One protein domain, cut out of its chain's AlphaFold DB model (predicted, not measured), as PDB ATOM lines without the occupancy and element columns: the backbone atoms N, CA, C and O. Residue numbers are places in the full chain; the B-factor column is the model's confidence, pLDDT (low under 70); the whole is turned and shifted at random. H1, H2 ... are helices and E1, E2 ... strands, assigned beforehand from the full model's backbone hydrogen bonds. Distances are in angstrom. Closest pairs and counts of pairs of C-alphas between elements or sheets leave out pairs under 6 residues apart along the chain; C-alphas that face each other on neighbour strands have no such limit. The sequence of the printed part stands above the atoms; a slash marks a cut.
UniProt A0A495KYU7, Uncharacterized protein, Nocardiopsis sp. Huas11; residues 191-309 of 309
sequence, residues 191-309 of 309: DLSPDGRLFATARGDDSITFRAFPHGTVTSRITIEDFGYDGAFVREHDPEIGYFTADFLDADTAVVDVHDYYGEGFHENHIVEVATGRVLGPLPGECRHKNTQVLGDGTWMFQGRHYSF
ATOM      1  N   ASP A 191      28.385 -24.868   2.328       96.12
ATOM      2  CA  ASP A 191      27.708 -24.534   3.572       96.12
ATOM      3  C   ASP A 191      26.223 -24.201   3.379       96.12
ATOM      4  O   ASP A 191      25.760 -23.892   2.277       96.12
ATOM      5  N   LEU A 192      25.471 -24.234   4.477       97.00
ATOM      6  CA  LEU A 192      24.077 -23.822   4.592       97.00
ATOM      7  C   LEU A 192      23.958 -22.679   5.598       97.00
ATOM      8  O   LEU A 192      24.270 -22.860   6.770       97.00
ATOM      9  N   SER A 193      23.418 -21.537   5.179       97.06
ATOM     10  CA  SER A 193      23.194 -20.371   6.042       97.06
ATOM     11  C   SER A 193      22.519 -20.727   7.379       97.06
ATOM     12  O   SER A 193      21.658 -21.611   7.432       97.06
ATOM     13  N   PRO A 194      22.852 -20.026   8.476       95.12
ATOM     14  CA  PRO A 194      22.307 -20.310   9.805       95.12
ATOM     15  C   PRO A 194      20.778 -20.236   9.901       95.12
ATOM     16  O   PRO A 194      20.189 -20.849  10.791       95.12
ATOM     17  N   ASP A 195      20.122 -19.482   9.021       95.56
ATOM     18  CA  ASP A 195      18.660 -19.400   8.942       95.56
ATOM     19  C   ASP A 195      18.041 -20.356   7.908       95.56
ATOM     20  O   ASP A 195      16.816 -20.438   7.797       95.56
ATOM     21  N   GLY A 196      18.877 -21.100   7.180       96.69
ATOM     22  CA  GLY A 196      18.486 -22.107   6.203       96.69
ATOM     23  C   GLY A 196      18.031 -21.547   4.857       96.69
ATOM     24  O   GLY A 196      17.722 -22.320   3.954       96.69
ATOM     25  N   ARG A 197      17.988 -20.222   4.672       97.75
ATOM     26  CA  ARG A 197      17.451 -19.613   3.442       97.75
ATOM     27  C   ARG A 197      18.372 -19.800   2.245       97.75
ATOM     28  O   ARG A 197      17.888 -19.895   1.116       97.75
ATOM     29  N   LEU A 198      19.678 -19.828   2.479       98.38
ATOM     30  CA  LEU A 198      20.712 -19.903   1.453       98.38
ATOM     31  C   LEU A 198      21.680 -21.058   1.690       98.38
ATOM     32  O   LEU A 198      21.949 -21.420   2.830       98.38
ATOM     33  N   PHE A 199      22.257 -21.582   0.617       98.12
ATOM     34  CA  PHE A 199      23.417 -22.467   0.666       98.12
ATOM     35  C   PHE A 199      24.459 -22.046  -0.372       98.12
ATOM     36  O   PHE A 199      24.113 -21.474  -1.412       98.12
ATOM     37  N   ALA A 200      25.728 -22.293  -0.067       97.31
ATOM     38  CA  ALA A 200      26.873 -21.920  -0.882       97.31
ATOM     39  C   ALA A 200      27.367 -23.133  -1.669       97.31
ATOM     40  O   ALA A 200      27.488 -24.241  -1.141       97.31
ATOM     41  N   THR A 201      27.640 -22.917  -2.952       94.88
ATOM     42  CA  THR A 201      28.210 -23.940  -3.826       94.88
ATOM     43  C   THR A 201      29.345 -23.367  -4.653       94.88
ATOM     44  O   THR A 201      29.166 -22.273  -5.188       94.88
ATOM     45  N   ALA A 202      30.432 -24.113  -4.846       89.62
ATOM     46  CA  ALA A 202      31.477 -23.754  -5.803       89.62
ATOM     47  C   ALA A 202      31.462 -24.685  -7.005       89.62
ATOM     48  O   ALA A 202      31.104 -25.859  -6.908       89.62
ATOM     49  N   ARG A 203      31.888 -24.185  -8.151       79.44
ATOM     50  CA  ARG A 203      32.193 -25.021  -9.310       79.44
ATOM     51  C   ARG A 203      33.656 -24.785  -9.665       79.44
ATOM     52  O   ARG A 203      34.167 -23.710  -9.380       79.44
ATOM     53  N   GLY A 204      34.309 -25.755 -10.309       69.31
ATOM     54  CA  GLY A 204      35.674 -25.602 -10.841       69.31
ATOM     55  C   GLY A 204      35.798 -24.593 -11.997       69.31
ATOM     56  O   GLY A 204      36.555 -24.823 -12.929       69.31
ATOM     57  N   ASP A 205      34.968 -23.549 -11.998       74.75
ATOM     58  CA  ASP A 205      35.042 -22.363 -12.850       74.75
ATOM     59  C   ASP A 205      35.388 -21.114 -12.018       74.75
ATOM     60  O   ASP A 205      34.964 -20.012 -12.370       74.75
ATOM     61  N   ASP A 206      36.082 -21.325 -10.895       82.94
ATOM     62  CA  ASP A 206      36.534 -20.310  -9.945       82.94
ATOM     63  C   ASP A 206      35.420 -19.340  -9.554       82.94
ATOM     64  O   ASP A 206      35.519 -18.115  -9.679       82.94
ATOM     65  N   SER A 207      34.310 -19.910  -9.080       91.69
ATOM     66  CA  SER A 207      33.192 -19.123  -8.579       91.69
ATOM     67  C   SER A 207      32.502 -19.744  -7.376       91.69
ATOM     68  O   SER A 207      32.295 -20.959  -7.305       91.69
ATOM     69  N   ILE A 208      32.031 -18.871  -6.485       95.50
ATOM     70  CA  ILE A 208      31.052 -19.220  -5.456       95.50
ATOM     71  C   ILE A 208      29.681 -18.725  -5.896       95.50
ATOM     72  O   ILE A 208      29.495 -17.593  -6.337       95.50
ATOM     73  N   THR A 209      28.688 -19.596  -5.775       96.81
ATOM     74  CA  THR A 209      27.287 -19.302  -6.059       96.81
ATOM     75  C   THR A 209      26.464 -19.486  -4.792       96.81
ATOM     76  O   THR A 209      26.419 -20.585  -4.235       96.81
ATOM     77  N   PHE A 210      25.752 -18.438  -4.377       97.88
ATOM     78  CA  PHE A 210      24.788 -18.497  -3.281       97.88
ATOM     79  C   PHE A 210      23.401 -18.810  -3.836       97.88
ATOM     80  O   PHE A 210      22.918 -18.167  -4.777       97.88
ATOM     81  N   ARG A 211      22.739 -19.818  -3.271       98.12
ATOM     82  CA  ARG A 211      21.493 -20.375  -3.804       98.12
ATOM     83  C   ARG A 211      20.395 -20.387  -2.759       98.12
ATOM     84  O   ARG A 211      20.630 -20.777  -1.625       98.12
ATOM     85  N   ALA A 212      19.184 -20.026  -3.164       98.19
ATOM     86  CA  ALA A 212      18.002 -20.071  -2.320       98.19
ATOM     87  C   ALA A 212      17.517 -21.507  -2.099       98.19
ATOM     88  O   ALA A 212      17.214 -22.243  -3.044       98.19
ATOM     89  N   PHE A 213      17.378 -21.889  -0.836       98.19
ATOM     90  CA  PHE A 213      16.646 -23.077  -0.428       98.19
ATOM     91  C   PHE A 213      15.126 -22.829  -0.564       98.19
ATOM     92  O   PHE A 213      14.664 -21.711  -0.337       98.19
ATOM     93  N   PRO A 214      14.305 -23.826  -0.952       97.56
ATOM     94  CA  PRO A 214      14.650 -25.222  -1.226       97.56
ATOM     95  C   PRO A 214      14.869 -25.529  -2.715       97.56
ATOM     96  O   PRO A 214      14.973 -26.698  -3.085       97.56
ATOM     97  N   HIS A 215      14.837 -24.519  -3.587       96.31
ATOM     98  CA  HIS A 215      14.783 -24.706  -5.043       96.31
ATOM     99  C   HIS A 215      16.151 -24.650  -5.732       96.31
ATOM    100  O   HIS A 215      16.271 -25.074  -6.879       96.31
ATOM    101  N   GLY A 216      17.186 -24.168  -5.043       97.12
ATOM    102  CA  GLY A 216      18.535 -24.031  -5.587       97.12
ATOM    103  C   GLY A 216      18.683 -22.888  -6.593       97.12
ATOM    104  O   GLY A 216      19.647 -22.866  -7.364       97.12
ATOM    105  N   THR A 217      17.729 -21.951  -6.603       97.12
ATOM    106  CA  THR A 217      17.753 -20.758  -7.455       97.12
ATOM    107  C   THR A 217      18.948 -19.891  -7.084       97.12
ATOM    108  O   THR A 217      19.164 -19.619  -5.909       97.12
ATOM    109  N   VAL A 218      19.725 -19.457  -8.073       97.44
ATOM    110  CA  VAL A 218      20.865 -18.562  -7.843       97.44
ATOM    111  C   VAL A 218      20.359 -17.219  -7.321       97.44
ATOM    112  O   VAL A 218      19.493 -16.610  -7.944       97.44
ATOM    113  N   THR A 219      20.901 -16.783  -6.186       97.12
ATOM    114  CA  THR A 219      20.653 -15.454  -5.609       97.12
ATOM    115  C   THR A 219      21.750 -14.491  -6.041       97.12
ATOM    116  O   THR A 219      21.463 -13.408  -6.540       97.12
ATOM    117  N   SER A 220      23.004 -14.923  -5.918       97.62
ATOM    118  CA  SER A 220      24.182 -14.178  -6.352       97.62
ATOM    119  C   SER A 220      25.308 -15.151  -6.713       97.62
ATOM    120  O   SER A 220      25.263 -16.346  -6.393       97.62
ATOM    121  N   ARG A 221      26.303 -14.635  -7.427       96.12
ATOM    122  CA  ARG A 221      27.511 -15.349  -7.823       96.12
ATOM    123  C   ARG A 221      28.673 -14.377  -7.738       96.12
ATOM    124  O   ARG A 221      28.502 -13.230  -8.136       96.12
ATOM    125  N   ILE A 222      29.802 -14.869  -7.253       95.88
ATOM    126  CA  ILE A 222      31.060 -14.134  -7.188       95.88
ATOM    127  C   ILE A 222      32.143 -14.885  -7.953       95.88
ATOM    128  O   ILE A 222      32.152 -16.121  -7.963       95.88
ATOM    129  N   THR A 223      33.033 -14.140  -8.589       94.81
ATOM    130  CA  THR A 223      34.220 -14.639  -9.289       94.81
ATOM    131  C   THR A 223      35.461 -13.909  -8.793       94.81
ATOM    132  O   THR A 223      35.375 -12.964  -8.006       94.81
ATOM    133  N   ILE A 224      36.636 -14.339  -9.247       92.31
ATOM    134  CA  ILE A 224      37.905 -13.734  -8.841       92.31
ATOM    135  C   ILE A 224      37.987 -12.229  -9.151       92.31
ATOM    136  O   ILE A 224      38.589 -11.463  -8.397       92.31
ATOM    137  N   GLU A 225      37.333 -11.776 -10.223       93.00
ATOM    138  CA  GLU A 225      37.307 -10.369 -10.621       93.00
ATOM    139  C   GLU A 225      36.621  -9.466  -9.586       93.00
ATOM    140  O   GLU A 225      37.001  -8.300  -9.450       93.00
ATOM    141  N   ASP A 226      35.659  -9.991  -8.822       95.75
ATOM    142  CA  ASP A 226      34.910  -9.220  -7.824       95.75
ATOM    143  C   ASP A 226      35.780  -8.780  -6.634       95.75
ATOM    144  O   ASP A 226      35.439  -7.830  -5.925       95.75
ATOM    145  N   PHE A 227      36.933  -9.426  -6.435       94.88
ATOM    146  CA  PHE A 227      37.892  -9.103  -5.374       94.88
ATOM    147  C   PHE A 227      38.817  -7.939  -5.745       94.88
ATOM    148  O   PHE A 227      39.507  -7.396  -4.882       94.88
ATOM    149  N   GLY A 228      38.821  -7.516  -7.014       94.12
ATOM    150  CA  GLY A 228      39.544  -6.326  -7.458       94.12
ATOM    151  C   GLY A 228      41.067  -6.474  -7.516       94.12
ATOM    152  O   GLY A 228      41.765  -5.458  -7.511       94.12
ATOM    153  N   TYR A 229      41.593  -7.702  -7.583       92.94
ATOM    154  CA  TYR A 229      43.017  -7.925  -7.834       92.94
ATOM    155  C   TYR A 229      43.426  -7.379  -9.205       92.94
ATOM    156  O   TYR A 229      42.691  -7.489 -10.190       92.94
ATOM    157  N   ASP A 230      44.618  -6.786  -9.286       93.69
ATOM    158  CA  ASP A 230      45.125  -6.292 -10.559       93.69
ATOM    159  C   ASP A 230      45.636  -7.431 -11.460       93.69
ATOM    160  O   ASP A 230      45.928  -8.548 -11.031       93.69
ATOM    161  N   GLY A 231      45.766  -7.149 -12.758       91.06
ATOM    162  CA  GLY A 231      46.194  -8.162 -13.722       91.06
ATOM    163  C   GLY A 231      47.656  -8.607 -13.578       91.06
ATOM    164  O   GLY A 231      48.042  -9.578 -14.225       91.06
ATOM    165  N   ALA A 232      48.498  -7.903 -12.813       92.38
ATOM    166  CA  ALA A 232      49.842  -8.385 -12.501       92.38
ATOM    167  C   ALA A 232      49.768  -9.453 -11.407       92.38
ATOM    168  O   ALA A 232      50.321 -10.531 -11.608       92.38
ATOM    169  N   PHE A 233      48.998  -9.189 -10.351       91.31
ATOM    170  CA  PHE A 233      48.708 -10.128  -9.275       91.31
ATOM    171  C   PHE A 233      48.088 -11.424  -9.804       91.31
ATOM    172  O   PHE A 233      48.606 -12.504  -9.544       91.31
ATOM    173  N   VAL A 234      47.032 -11.324 -10.622       90.25
ATOM    174  CA  VAL A 234      46.342 -12.506 -11.175       90.25
ATOM    175  C   VAL A 234      47.295 -13.381 -11.994       90.25
ATOM    176  O   VAL A 234      47.239 -14.599 -11.905       90.25
ATOM    177  N   ARG A 235      48.218 -12.784 -12.760       89.38
ATOM    178  CA  ARG A 235      49.214 -13.553 -13.528       89.38
ATOM    179  C   ARG A 235      50.306 -14.180 -12.667       89.38
ATOM    180  O   ARG A 235      50.910 -15.152 -13.105       89.38
ATOM    181  N   GLU A 236      50.639 -13.564 -11.538       90.56
ATOM    182  CA  GLU A 236      51.685 -14.047 -10.635       90.56
ATOM    183  C   GLU A 236      51.183 -15.196  -9.762       90.56
ATOM    184  O   GLU A 236      51.895 -16.183  -9.596       90.56
ATOM    185  N   HIS A 237      49.962 -15.070  -9.240       88.69
ATOM    186  CA  HIS A 237      49.413 -15.986  -8.244       88.69
ATOM    187  C   HIS A 237      48.436 -17.019  -8.803       88.69
ATOM    188  O   HIS A 237      48.210 -18.014  -8.123       88.69
ATOM    189  N   ASP A 238      47.875 -16.791  -9.997       90.50
ATOM    190  CA  ASP A 238      46.812 -17.622 -10.590       90.50
ATOM    191  C   ASP A 238      45.710 -17.966  -9.564       90.50
ATOM    192  O   ASP A 238      45.532 -19.130  -9.212       90.50
ATOM    193  N   PRO A 239      45.063 -16.947  -8.964       91.19
ATOM    194  CA  PRO A 239      44.275 -17.152  -7.760       91.19
ATOM    195  C   PRO A 239      42.959 -17.895  -8.025       91.19
ATOM    196  O   PRO A 239      42.178 -17.511  -8.895       91.19
ATOM    197  N   GLU A 240      42.686 -18.883  -7.181       90.06
ATOM    198  CA  GLU A 240      41.453 -19.664  -7.122       90.06
ATOM    199  C   GLU A 240      40.569 -19.173  -5.966       90.06
ATOM    200  O   GLU A 240      41.034 -18.520  -5.026       90.06
ATOM    201  N   ILE A 241      39.273 -19.483  -6.021       90.75
ATOM    202  CA  ILE A 241      38.292 -19.058  -5.016       90.75
ATOM    203  C   ILE A 241      37.591 -20.257  -4.392       90.75
ATOM    204  O   ILE A 241      37.125 -21.166  -5.080       90.75
ATOM    205  N   GLY A 242      37.433 -20.199  -3.074       81.56
ATOM    206  CA  GLY A 242      36.455 -21.010  -2.378       81.56
ATOM    207  C   GLY A 242      36.846 -22.464  -2.189       81.56
ATOM    208  O   GLY A 242      35.960 -23.238  -1.874       81.56
ATOM    209  N   TYR A 243      38.104 -22.870  -2.386       83.12
ATOM    210  CA  TYR A 243      38.521 -24.264  -2.190       83.12
ATOM    211  C   TYR A 243      38.528 -24.644  -0.705       83.12
ATOM    212  O   TYR A 243      38.112 -25.749  -0.354       83.12
ATOM    213  N   PHE A 244      38.965 -23.731   0.170       84.44
ATOM    214  CA  PHE A 244      39.140 -23.997   1.599       84.44
ATOM    215  C   PHE A 244      37.975 -23.501   2.461       84.44
ATOM    216  O   PHE A 244      37.724 -24.068   3.524       84.44
ATOM    217  N   THR A 245      37.291 -22.428   2.067       87.69
ATOM    218  CA  THR A 245      36.258 -21.768   2.872       87.69
ATOM    219  C   THR A 245      35.276 -21.013   1.977       87.69
ATOM    220  O   THR A 245      35.636 -20.071   1.275       87.69
ATOM    221  N   ALA A 246      33.998 -21.372   2.067       92.81
ATOM    222  CA  ALA A 246      32.888 -20.584   1.531       92.81
ATOM    223  C   ALA A 246      31.696 -20.687   2.494       92.81
ATOM    224  O   ALA A 246      30.598 -21.120   2.133       92.81
ATOM    225  N   ASP A 247      31.963 -20.321   3.745       95.31
ATOM    226  CA  ASP A 247      31.098 -20.580   4.891       95.31
ATOM    227  C   ASP A 247      30.320 -19.328   5.290       95.31
ATOM    228  O   ASP A 247      30.822 -18.203   5.233       95.31
ATOM    229  N   PHE A 248      29.082 -19.507   5.738       96.62
ATOM    230  CA  PHE A 248      28.247 -18.396   6.180       96.62
ATOM    231  C   PHE A 248      28.711 -17.875   7.540       96.62
ATOM    232  O   PHE A 248      28.654 -18.593   8.540       96.62
ATOM    233  N   LEU A 249      29.116 -16.602   7.578       95.50
ATOM    234  CA  LEU A 249      29.452 -15.879   8.803       95.50
ATOM    235  C   LEU A 249      28.195 -15.610   9.619       95.50
ATOM    236  O   LEU A 249      28.183 -15.828  10.826       95.50
ATOM    237  N   ASP A 250      27.126 -15.211   8.941       95.00
ATOM    238  CA  ASP A 250      25.783 -15.095   9.485       95.00
ATOM    239  C   ASP A 250      24.739 -15.327   8.373       95.00
ATOM    240  O   ASP A 250      24.999 -15.994   7.374       95.00
ATOM    241  N   ALA A 251      23.513 -14.842   8.567       95.50
ATOM    242  CA  ALA A 251      22.429 -14.977   7.597       95.50
ATOM    243  C   ALA A 251      22.646 -14.182   6.294       95.50
ATOM    244  O   ALA A 251      22.077 -14.540   5.261       95.50
ATOM    245  N   ASP A 252      23.429 -13.105   6.350       97.00
ATOM    246  CA  ASP A 252      23.536 -12.096   5.296       97.00
ATOM    247  C   ASP A 252      24.978 -11.958   4.759       97.00
ATOM    248  O   ASP A 252      25.207 -11.330   3.718       97.00
ATOM    249  N   THR A 253      25.953 -12.576   5.426       97.75
ATOM    250  CA  THR A 253      27.368 -12.546   5.055       97.75
ATOM    251  C   THR A 253      28.018 -13.929   5.078       97.75
ATOM    252  O   THR A 253      27.633 -14.822   5.836       97.75
ATOM    253  N   ALA A 254      29.030 -14.105   4.231       97.56
ATOM    254  CA  ALA A 254      29.868 -15.298   4.164       97.56
ATOM    255  C   ALA A 254      31.349 -14.916   4.185       97.56
ATOM    256  O   ALA A 254      31.707 -13.812   3.774       97.56
ATOM    257  N   VAL A 255      32.199 -15.833   4.642       96.94
ATOM    258  CA  VAL A 255      33.645 -15.765   4.439       96.94
ATOM    259  C   VAL A 255      33.993 -16.642   3.247       96.94
ATOM    260  O   VAL A 255      33.616 -17.810   3.209       96.94
ATOM    261  N   VAL A 256      34.713 -16.074   2.287       96.12
ATOM    262  CA  VAL A 256      35.170 -16.766   1.084       96.12
ATOM    263  C   VAL A 256      36.676 -16.626   0.972       96.12
ATOM    264  O   VAL A 256      37.204 -15.516   1.082       96.12
ATOM    265  N   ASP A 257      37.366 -17.741   0.771       94.38
ATOM    266  CA  ASP A 257      38.805 -17.730   0.566       94.38
ATOM    267  C   ASP A 257      39.193 -17.453  -0.893       94.38
ATOM    268  O   ASP A 257      38.493 -17.836  -1.830       94.38
ATOM    269  N   VAL A 258      40.339 -16.801  -1.065       94.19
ATOM    270  CA  VAL A 258      41.079 -16.682  -2.319       94.19
ATOM    271  C   VAL A 258      42.506 -17.131  -2.055       94.19
ATOM    272  O   VAL A 258      43.123 -16.673  -1.094       94.19
ATOM    273  N   HIS A 259      43.049 -18.002  -2.890       91.75
ATOM    274  CA  HIS A 259      44.346 -18.628  -2.654       91.75
ATOM    275  C   HIS A 259      45.094 -18.866  -3.966       91.75
ATOM    276  O   HIS A 259      44.488 -18.869  -5.029       91.75
ATOM    277  N   ASP A 260      46.416 -19.032  -3.901       88.50
ATOM    278  CA  ASP A 260      47.180 -19.591  -5.024       88.50
ATOM    279  C   ASP A 260      47.033 -21.115  -5.089       88.50
ATOM    280  O   ASP A 260      46.495 -21.736  -4.175       88.50
ATOM    281  N   TYR A 261      47.544 -21.744  -6.146       78.56
ATOM    282  CA  TYR A 261      47.504 -23.199  -6.305       78.56
ATOM    283  C   TYR A 261      48.045 -23.931  -5.048       78.56
ATOM    284  O   TYR A 261      49.236 -23.862  -4.739       78.56
ATOM    285  N   TYR A 262      47.159 -24.644  -4.334       71.50
ATOM    286  CA  TYR A 262      47.334 -25.299  -3.013       71.50
ATOM    287  C   TYR A 262      47.342 -24.418  -1.744       71.50
ATOM    288  O   TYR A 262      47.393 -24.970  -0.635       71.50
ATOM    289  N   GLY A 263      47.257 -23.091  -1.849       71.88
ATOM    290  CA  GLY A 263      47.218 -22.184  -0.697       71.88
ATOM    291  C   GLY A 263      48.455 -22.312   0.196       71.88
ATOM    292  O   GLY A 263      48.341 -22.434   1.425       71.88
ATOM    293  N   GLU A 264      49.636 -22.394  -0.421       78.62
ATOM    294  CA  GLU A 264      50.928 -22.444   0.280       78.62
ATOM    295  C   GLU A 264      51.647 -21.090   0.283       78.62
ATOM    296  O   GLU A 264      52.415 -20.823   1.211       78.62
ATOM    297  N   GLY A 265      51.399 -20.231  -0.711       84.50
ATOM    298  CA  GLY A 265      51.986 -18.895  -0.786       84.50
ATOM    299  C   GLY A 265      50.979 -17.811  -0.421       84.50
ATOM    300  O   GLY A 265      51.124 -17.129   0.596       84.50
ATOM    301  N   PHE A 266      49.965 -17.651  -1.263       89.69
ATOM    302  CA  PHE A 266      48.897 -16.673  -1.111       89.69
ATOM    303  C   PHE A 266      47.624 -17.322  -0.566       89.69
ATOM    304  O   PHE A 266      47.132 -18.311  -1.104       89.69
ATOM    305  N   HIS A 267      47.072 -16.728   0.493       92.62
ATOM    306  CA  HIS A 267      45.760 -17.064   1.038       92.62
ATOM    307  C   HIS A 267      45.155 -15.812   1.665       92.62
ATOM    308  O   HIS A 267      45.738 -15.221   2.574       92.62
ATOM    309  N   GLU A 268      43.952 -15.439   1.247       94.56
ATOM    310  CA  GLU A 268      43.137 -14.430   1.910       94.56
ATOM    311  C   GLU A 268      41.711 -14.911   2.123       94.56
ATOM    312  O   GLU A 268      41.116 -15.531   1.260       94.56
ATOM    313  N   ASN A 269      41.146 -14.573   3.275       95.38
ATOM    314  CA  ASN A 269      39.736 -14.788   3.564       95.38
ATOM    315  C   ASN A 269      39.030 -13.438   3.489       95.38
ATOM    316  O   ASN A 269      39.471 -12.490   4.141       95.38
ATOM    317  N   HIS A 270      37.945 -13.348   2.730       96.50
ATOM    318  CA  HIS A 270      37.175 -12.122   2.528       96.50
ATOM    319  C   HIS A 270      35.748 -12.286   3.006       96.50
ATOM    320  O   HIS A 270      35.142 -13.336   2.823       96.50
ATOM    321  N   ILE A 271      35.189 -11.223   3.571       97.44
ATOM    322  CA  ILE A 271      33.767 -11.164   3.886       97.44
ATOM    323  C   ILE A 271      33.017 -10.724   2.627       97.44
ATOM    324  O   ILE A 271      33.398  -9.755   1.969       97.44
ATOM    325  N   VAL A 272      31.920 -11.409   2.318       98.00
ATOM    326  CA  VAL A 272      31.053 -11.149   1.167       98.00
ATOM    327  C   VAL A 272      29.607 -10.993   1.632       98.00
ATOM    328  O   VAL A 272      29.114 -11.786   2.431       98.00
ATOM    329  N   GLU A 273      28.904  -9.987   1.111       98.00
ATOM    330  CA  GLU A 273      27.452  -9.838   1.254       98.00
ATOM    331  C   GLU A 273      26.736 -10.823   0.320       98.00
ATOM    332  O   GLU A 273      26.765 -10.676  -0.905       98.00
ATOM    333  N   VAL A 274      26.061 -11.830   0.880       97.25
ATOM    334  CA  VAL A 274      25.543 -12.974   0.101       97.25
ATOM    335  C   VAL A 274      24.383 -12.595  -0.817       97.25
ATOM    336  O   VAL A 274      24.164 -13.235  -1.842       97.25
ATOM    337  N   ALA A 275      23.632 -11.541  -0.488       95.81
ATOM    338  CA  ALA A 275      22.497 -11.097  -1.293       95.81
ATOM    339  C   ALA A 275      22.928 -10.489  -2.637       95.81
ATOM    340  O   ALA A 275      22.212 -10.609  -3.629       95.81
ATOM    341  N   THR A 276      24.089  -9.833  -2.667       96.50
ATOM    342  CA  THR A 276      24.567  -9.051  -3.817       96.50
ATOM    343  C   THR A 276      25.824  -9.636  -4.452       96.50
ATOM    344  O   THR A 276      26.102  -9.333  -5.608       96.50
ATOM    345  N   GLY A 277      26.575 -10.463  -3.718       96.12
ATOM    346  CA  GLY A 277      27.922 -10.890  -4.093       96.12
ATOM    347  C   GLY A 277      28.992  -9.823  -3.830       96.12
ATOM    348  O   GLY A 277      30.132  -9.972  -4.252       96.12
ATOM    349  N   ARG A 278      28.662  -8.720  -3.148       97.44
ATOM    350  CA  ARG A 278      29.618  -7.632  -2.919       97.44
ATOM    351  C   ARG A 278      30.682  -8.036  -1.897       97.44
ATOM    352  O   ARG A 278      30.354  -8.322  -0.745       97.44
ATOM    353  N   VAL A 279      31.953  -7.957  -2.288       97.81
ATOM    354  CA  VAL A 279      33.099  -8.134  -1.385       97.81
ATOM    355  C   VAL A 279      33.180  -6.942  -0.421       97.81
ATOM    356  O   VAL A 279      33.224  -5.781  -0.834       97.81
ATOM    357  N   LEU A 280      33.146  -7.225   0.880       97.25
ATOM    358  CA  LEU A 280      33.236  -6.239   1.963       97.25
ATOM    359  C   LEU A 280      34.687  -5.952   2.362       97.25
ATOM    360  O   LEU A 280      34.973  -4.884   2.903       97.25
ATOM    361  N   GLY A 281      35.586  -6.887   2.057       95.50
ATOM    362  CA  GLY A 281      37.020  -6.789   2.288       95.50
ATOM    363  C   GLY A 281      37.576  -8.006   3.032       95.50
ATOM    364  O   GLY A 281      36.817  -8.897   3.423       95.50
ATOM    365  N   PRO A 282      38.898  -8.046   3.242       95.12
ATOM    366  CA  PRO A 282      39.565  -9.175   3.871       95.12
ATOM    367  C   PRO A 282      39.364  -9.204   5.393       95.12
ATOM    368  O   PRO A 282      39.249  -8.161   6.043       95.12
ATOM    369  N   LEU A 283      39.430 -10.401   5.977       91.38
ATOM    370  CA  LEU A 283      39.574 -10.600   7.419       91.38
ATOM    371  C   LEU A 283      40.889  -9.978   7.948       91.38
ATOM    372  O   LEU A 283      41.823  -9.713   7.170       91.38
ATOM    373  N   PRO A 284      41.005  -9.750   9.275       88.69
ATOM    374  CA  PRO A 284      42.266  -9.367   9.915       88.69
ATOM    375  C   PRO A 284      43.413 -10.318   9.546       88.69
ATOM    376  O   PRO A 284      43.182 -11.501   9.303       88.69
ATOM    377  N   GLY A 285      44.643  -9.798   9.473       85.69
ATOM    378  CA  GLY A 285      45.777 -10.466   8.819       85.69
ATOM    379  C   GLY A 285      46.071 -11.879   9.328       85.69
ATOM    380  O   GLY A 285      46.294 -12.785   8.534       85.69
ATOM    381  N   GLU A 286      46.005 -12.100  10.636       83.00
ATOM    382  CA  GLU A 286      46.201 -13.411  11.255       83.00
ATOM    383  C   GLU A 286      45.097 -14.424  10.908       83.00
ATOM    384  O   GLU A 286      45.339 -15.623  10.950       83.00
ATOM    385  N   CYS A 287      43.908 -13.956  10.523       85.19
ATOM    386  CA  CYS A 287      42.756 -14.782  10.152       85.19
ATOM    387  C   CYS A 287      42.671 -15.037   8.636       85.19
ATOM    388  O   CYS A 287      41.689 -15.601   8.153       85.19
ATOM    389  N   ARG A 288      43.678 -14.624   7.856       88.50
ATOM    390  CA  ARG A 288      43.795 -14.897   6.412       88.50
ATOM    391  C   ARG A 288      44.492 -16.239   6.184       88.50
ATOM    392  O   ARG A 288      45.612 -16.304   5.696       88.50
ATOM    393  N   HIS A 289      43.857 -17.315   6.635       88.06
ATOM    394  CA  HIS A 289      44.450 -18.651   6.626       88.06
ATOM    395  C   HIS A 289      43.390 -19.725   6.375       88.06
ATOM    396  O   HIS A 289      42.295 -19.654   6.941       88.06
ATOM    397  N   LYS A 290      43.764 -20.795   5.661       86.38
ATOM    398  CA  LYS A 290      42.933 -21.986   5.371       86.38
ATOM    399  C   LYS A 290      42.355 -22.757   6.560       86.38
ATOM    400  O   LYS A 290      41.575 -23.674   6.373       86.38
ATOM    401  N   ASN A 291      42.752 -22.410   7.785       87.19
ATOM    402  CA  ASN A 291      42.296 -23.080   9.009       87.19
ATOM    403  C   ASN A 291      41.312 -22.202   9.796       87.19
ATOM    404  O   ASN A 291      41.083 -22.441  10.982       87.19
ATOM    405  N   THR A 292      40.803 -21.141   9.170       90.12
ATOM    406  CA  THR A 292      39.783 -20.271   9.757       90.12
ATOM    407  C   THR A 292      38.450 -21.001   9.753       90.12
ATOM    408  O   THR A 292      38.099 -21.639   8.770       90.12
ATOM    409  N   GLN A 293      37.725 -20.935  10.864       90.06
ATOM    410  CA  GLN A 293      36.500 -21.702  11.084       90.06
ATOM    411  C   GLN A 293      35.362 -20.747  11.383       90.06
ATOM    412  O   GLN A 293      35.359 -20.086  12.419       90.06
ATOM    413  N   VAL A 294      34.402 -20.658  10.478       92.31
ATOM    414  CA  VAL A 294      33.287 -19.721  10.588       92.31
ATOM    415  C   VAL A 294      32.146 -20.355  11.382       92.31
ATOM    416  O   VAL A 294      31.779 -21.493  11.105       92.31
ATOM    417  N   LEU A 295      31.584 -19.634  12.362       91.06
ATOM    418  CA  LEU A 295      30.647 -20.224  13.336       91.06
ATOM    419  C   LEU A 295      29.159 -19.977  13.033       91.06
ATOM    420  O   LEU A 295      28.286 -20.567  13.679       91.06
ATOM    421  N   GLY A 296      28.845 -19.114  12.061       91.50
ATOM    422  CA  GLY A 296      27.467 -18.823  11.651       91.50
ATOM    423  C   GLY A 296      26.676 -17.905  12.595       91.50
ATOM    424  O   GLY A 296      25.446 -17.861  12.535       91.50
ATOM    425  N   ASP A 297      27.343 -17.192  13.496       89.56
ATOM    426  CA  ASP A 297      26.741 -16.241  14.439       89.56
ATOM    427  C   ASP A 297      27.356 -14.830  14.363       89.56
ATOM    428  O   ASP A 297      27.121 -14.002  15.245       89.56
ATOM    429  N   GLY A 298      28.123 -14.549  13.310       90.81
ATOM    430  CA  GLY A 298      28.911 -13.327  13.152       90.81
ATOM    431  C   GLY A 298      30.361 -13.463  13.622       90.81
ATOM    432  O   GLY A 298      31.103 -12.479  13.602       90.81
ATOM    433  N   THR A 299      30.780 -14.655  14.059       90.19
ATOM    434  CA  THR A 299      32.114 -14.896  14.623       90.19
ATOM    435  C   THR A 299      32.853 -16.050  13.937       90.19
ATOM    436  O   THR A 299      32.272 -16.843  13.190       90.19
ATOM    437  N   TRP A 300      34.166 -16.135  14.168       90.75
ATOM    438  CA  TRP A 300      35.027 -17.204  13.653       90.75
ATOM    439  C   TRP A 300      36.098 -17.615  14.669       90.75
ATOM    440  O   TRP A 300      36.391 -16.892  15.627       90.75
ATOM    441  N   MET A 301      36.702 -18.784  14.450       88.44
ATOM    442  CA  MET A 301      37.863 -19.264  15.189       88.44
ATOM    443  C   MET A 301      39.103 -19.405  14.306       88.44
ATOM    444  O   MET A 301      39.020 -19.817  13.151       88.44
ATOM    445  N   PHE A 302      40.273 -19.111  14.873       86.62
ATOM    446  CA  PHE A 302      41.573 -19.391  14.259       86.62
ATOM    447  C   PHE A 302      42.608 -19.736  15.334       86.62
ATOM    448  O   PHE A 302      42.749 -19.007  16.316       86.62
ATOM    449  N   GLN A 303      43.319 -20.859  15.164       81.81
ATOM    450  CA  GLN A 303      44.278 -21.394  16.152       81.81
ATOM    451  C   GLN A 303      43.691 -21.469  17.573       81.81
ATOM    452  O   GLN A 303      44.319 -21.083  18.558       81.81
ATOM    453  N   GLY A 304      42.437 -21.919  17.654       75.69
ATOM    454  CA  GLY A 304      41.690 -22.021  18.901       75.69
ATOM    455  C   GLY A 304      41.232 -20.685  19.483       75.69
ATOM    456  O   GLY A 304      40.639 -20.704  20.543       75.69
ATOM    457  N   ARG A 305      41.465 -19.529  18.857       80.50
ATOM    458  CA  ARG A 305      41.028 -18.210  19.361       80.50
ATOM    459  C   ARG A 305      39.718 -17.784  18.703       80.50
ATOM    460  O   ARG A 305      39.524 -18.109  17.539       80.50
ATOM    461  N   HIS A 306      38.862 -17.048  19.416       81.88
ATOM    462  CA  HIS A 306      37.544 -16.570  18.954       81.88
ATOM    463  C   HIS A 306      37.582 -15.086  18.594       81.88
ATOM    464  O   HIS A 306      38.083 -14.285  19.381       81.88
ATOM    465  N   TYR A 307      37.027 -14.731  17.437       79.12
ATOM    466  CA  TYR A 307      37.058 -13.386  16.858       79.12
ATOM    467  C   TYR A 307      35.664 -12.965  16.375       79.12
ATOM    468  O   TYR A 307      34.880 -13.814  15.957       79.12
ATOM    469  N   SER A 308      35.376 -11.662  16.368       82.75
ATOM    470  CA  SER A 308      34.251 -11.067  15.634       82.75
ATOM    471  C   SER A 308      34.727  -9.909  14.771       82.75
ATOM    472  O   SER A 308      35.850  -9.424  14.929       82.75
ATOM    473  N   PHE A 309      33.839  -9.467  13.883       71.19
ATOM    474  CA  PHE A 309      33.964  -8.182  13.206       71.19
ATOM    475  C   PHE A 309      33.842  -7.010  14.193       71.19
ATOM    476  O   PHE A 309      33.179  -7.191  15.247       71.19
TER     477      PHE A 309
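What this domain is: This is residues 191 to 309 of the 309 residues of an uncharacterized protein of Nocardiopsis sp. Huas11 (UniProt A0A495KYU7). Two strongly twisted sheets lie face to face as a sandwich, E1 E2 E3 opposite the larger E4 E5 E6 E7, their strands running nearly along one another. The short helices H1 and H2 come between the sheets in the chain, H2 far out at one end of the longest axis, and a small hairpin, E8 and E9, lies beyond the larger sheet, reached by the long link of residues 283 to 298. The printed part has 119 residues with nine named strands and two named helices, in the order E1 E2 E3 H1 H2 E4 E5 E6 E7 E8 E9; the sheets are antiparallel and the class is mostly strand. It is compact, with a radius of gyration of the C-alphas of 13.5 A and spans of 39 by 33 by 21 A.

How they stand to each other: E1, residues 198 to 203, E2, residues 207 to 212, and E3, residues 217 to 223, form a meander, each strand the antiparallel neighbour of the one before. N 201 and O 209 are 2.9 A apart, and N 210 and O 220 are 2.9 A apart. H1, residues 224 to 227, only grazes the second sheet; H2, residues 231 to 237, is on neither sheet and is apart from H1. H1 is too short for an O i to N i+4 pair; in H2, 2 of 3 are within hydrogen-bond range. E4, residues 240 to 248, E5, residues 253 to 259, E6, residues 267 to 273, and E7, residues 278 to 282, form the second meander, with N 257 and O 245 at 2.9 A, N 256 and O 270 at 2.8 A, and N 271 and O 281 at 2.8 A. E4 bends by 77 degrees at residue 244. Across the sandwich, the closest C-alphas of E2 and E4 are those of Ser 207 and Ile 241, 6.2 A apart. E8, residues 299 to 302, and E9, residues 305 to 308, form an antiparallel hairpin, with N 300 and O 307 at 3.0 A; residues 293 to 294 pair with residues 300 to 301 of E8.

Where its parts are: E1 begins at C-alpha 198, (20.712, -19.903, 1.453), and is 16.5 A long, as is E2; E3 is 17.7 A, E4 18.8 A, E5 19.6 A, E6 19.7 A and E7 12.1 A. E9 ends at C-alpha 308, (34.251, -11.067, 15.634).

The domain as a whole: The C-alphas farthest apart are those of Pro 214 and Ala 232, 40.6 A. The printed part has no cut and ends at the chain's last residue, 309. E7 to E8 is the long link. Mean pLDDT of the printed part is 91.3; residue 204 is under 70.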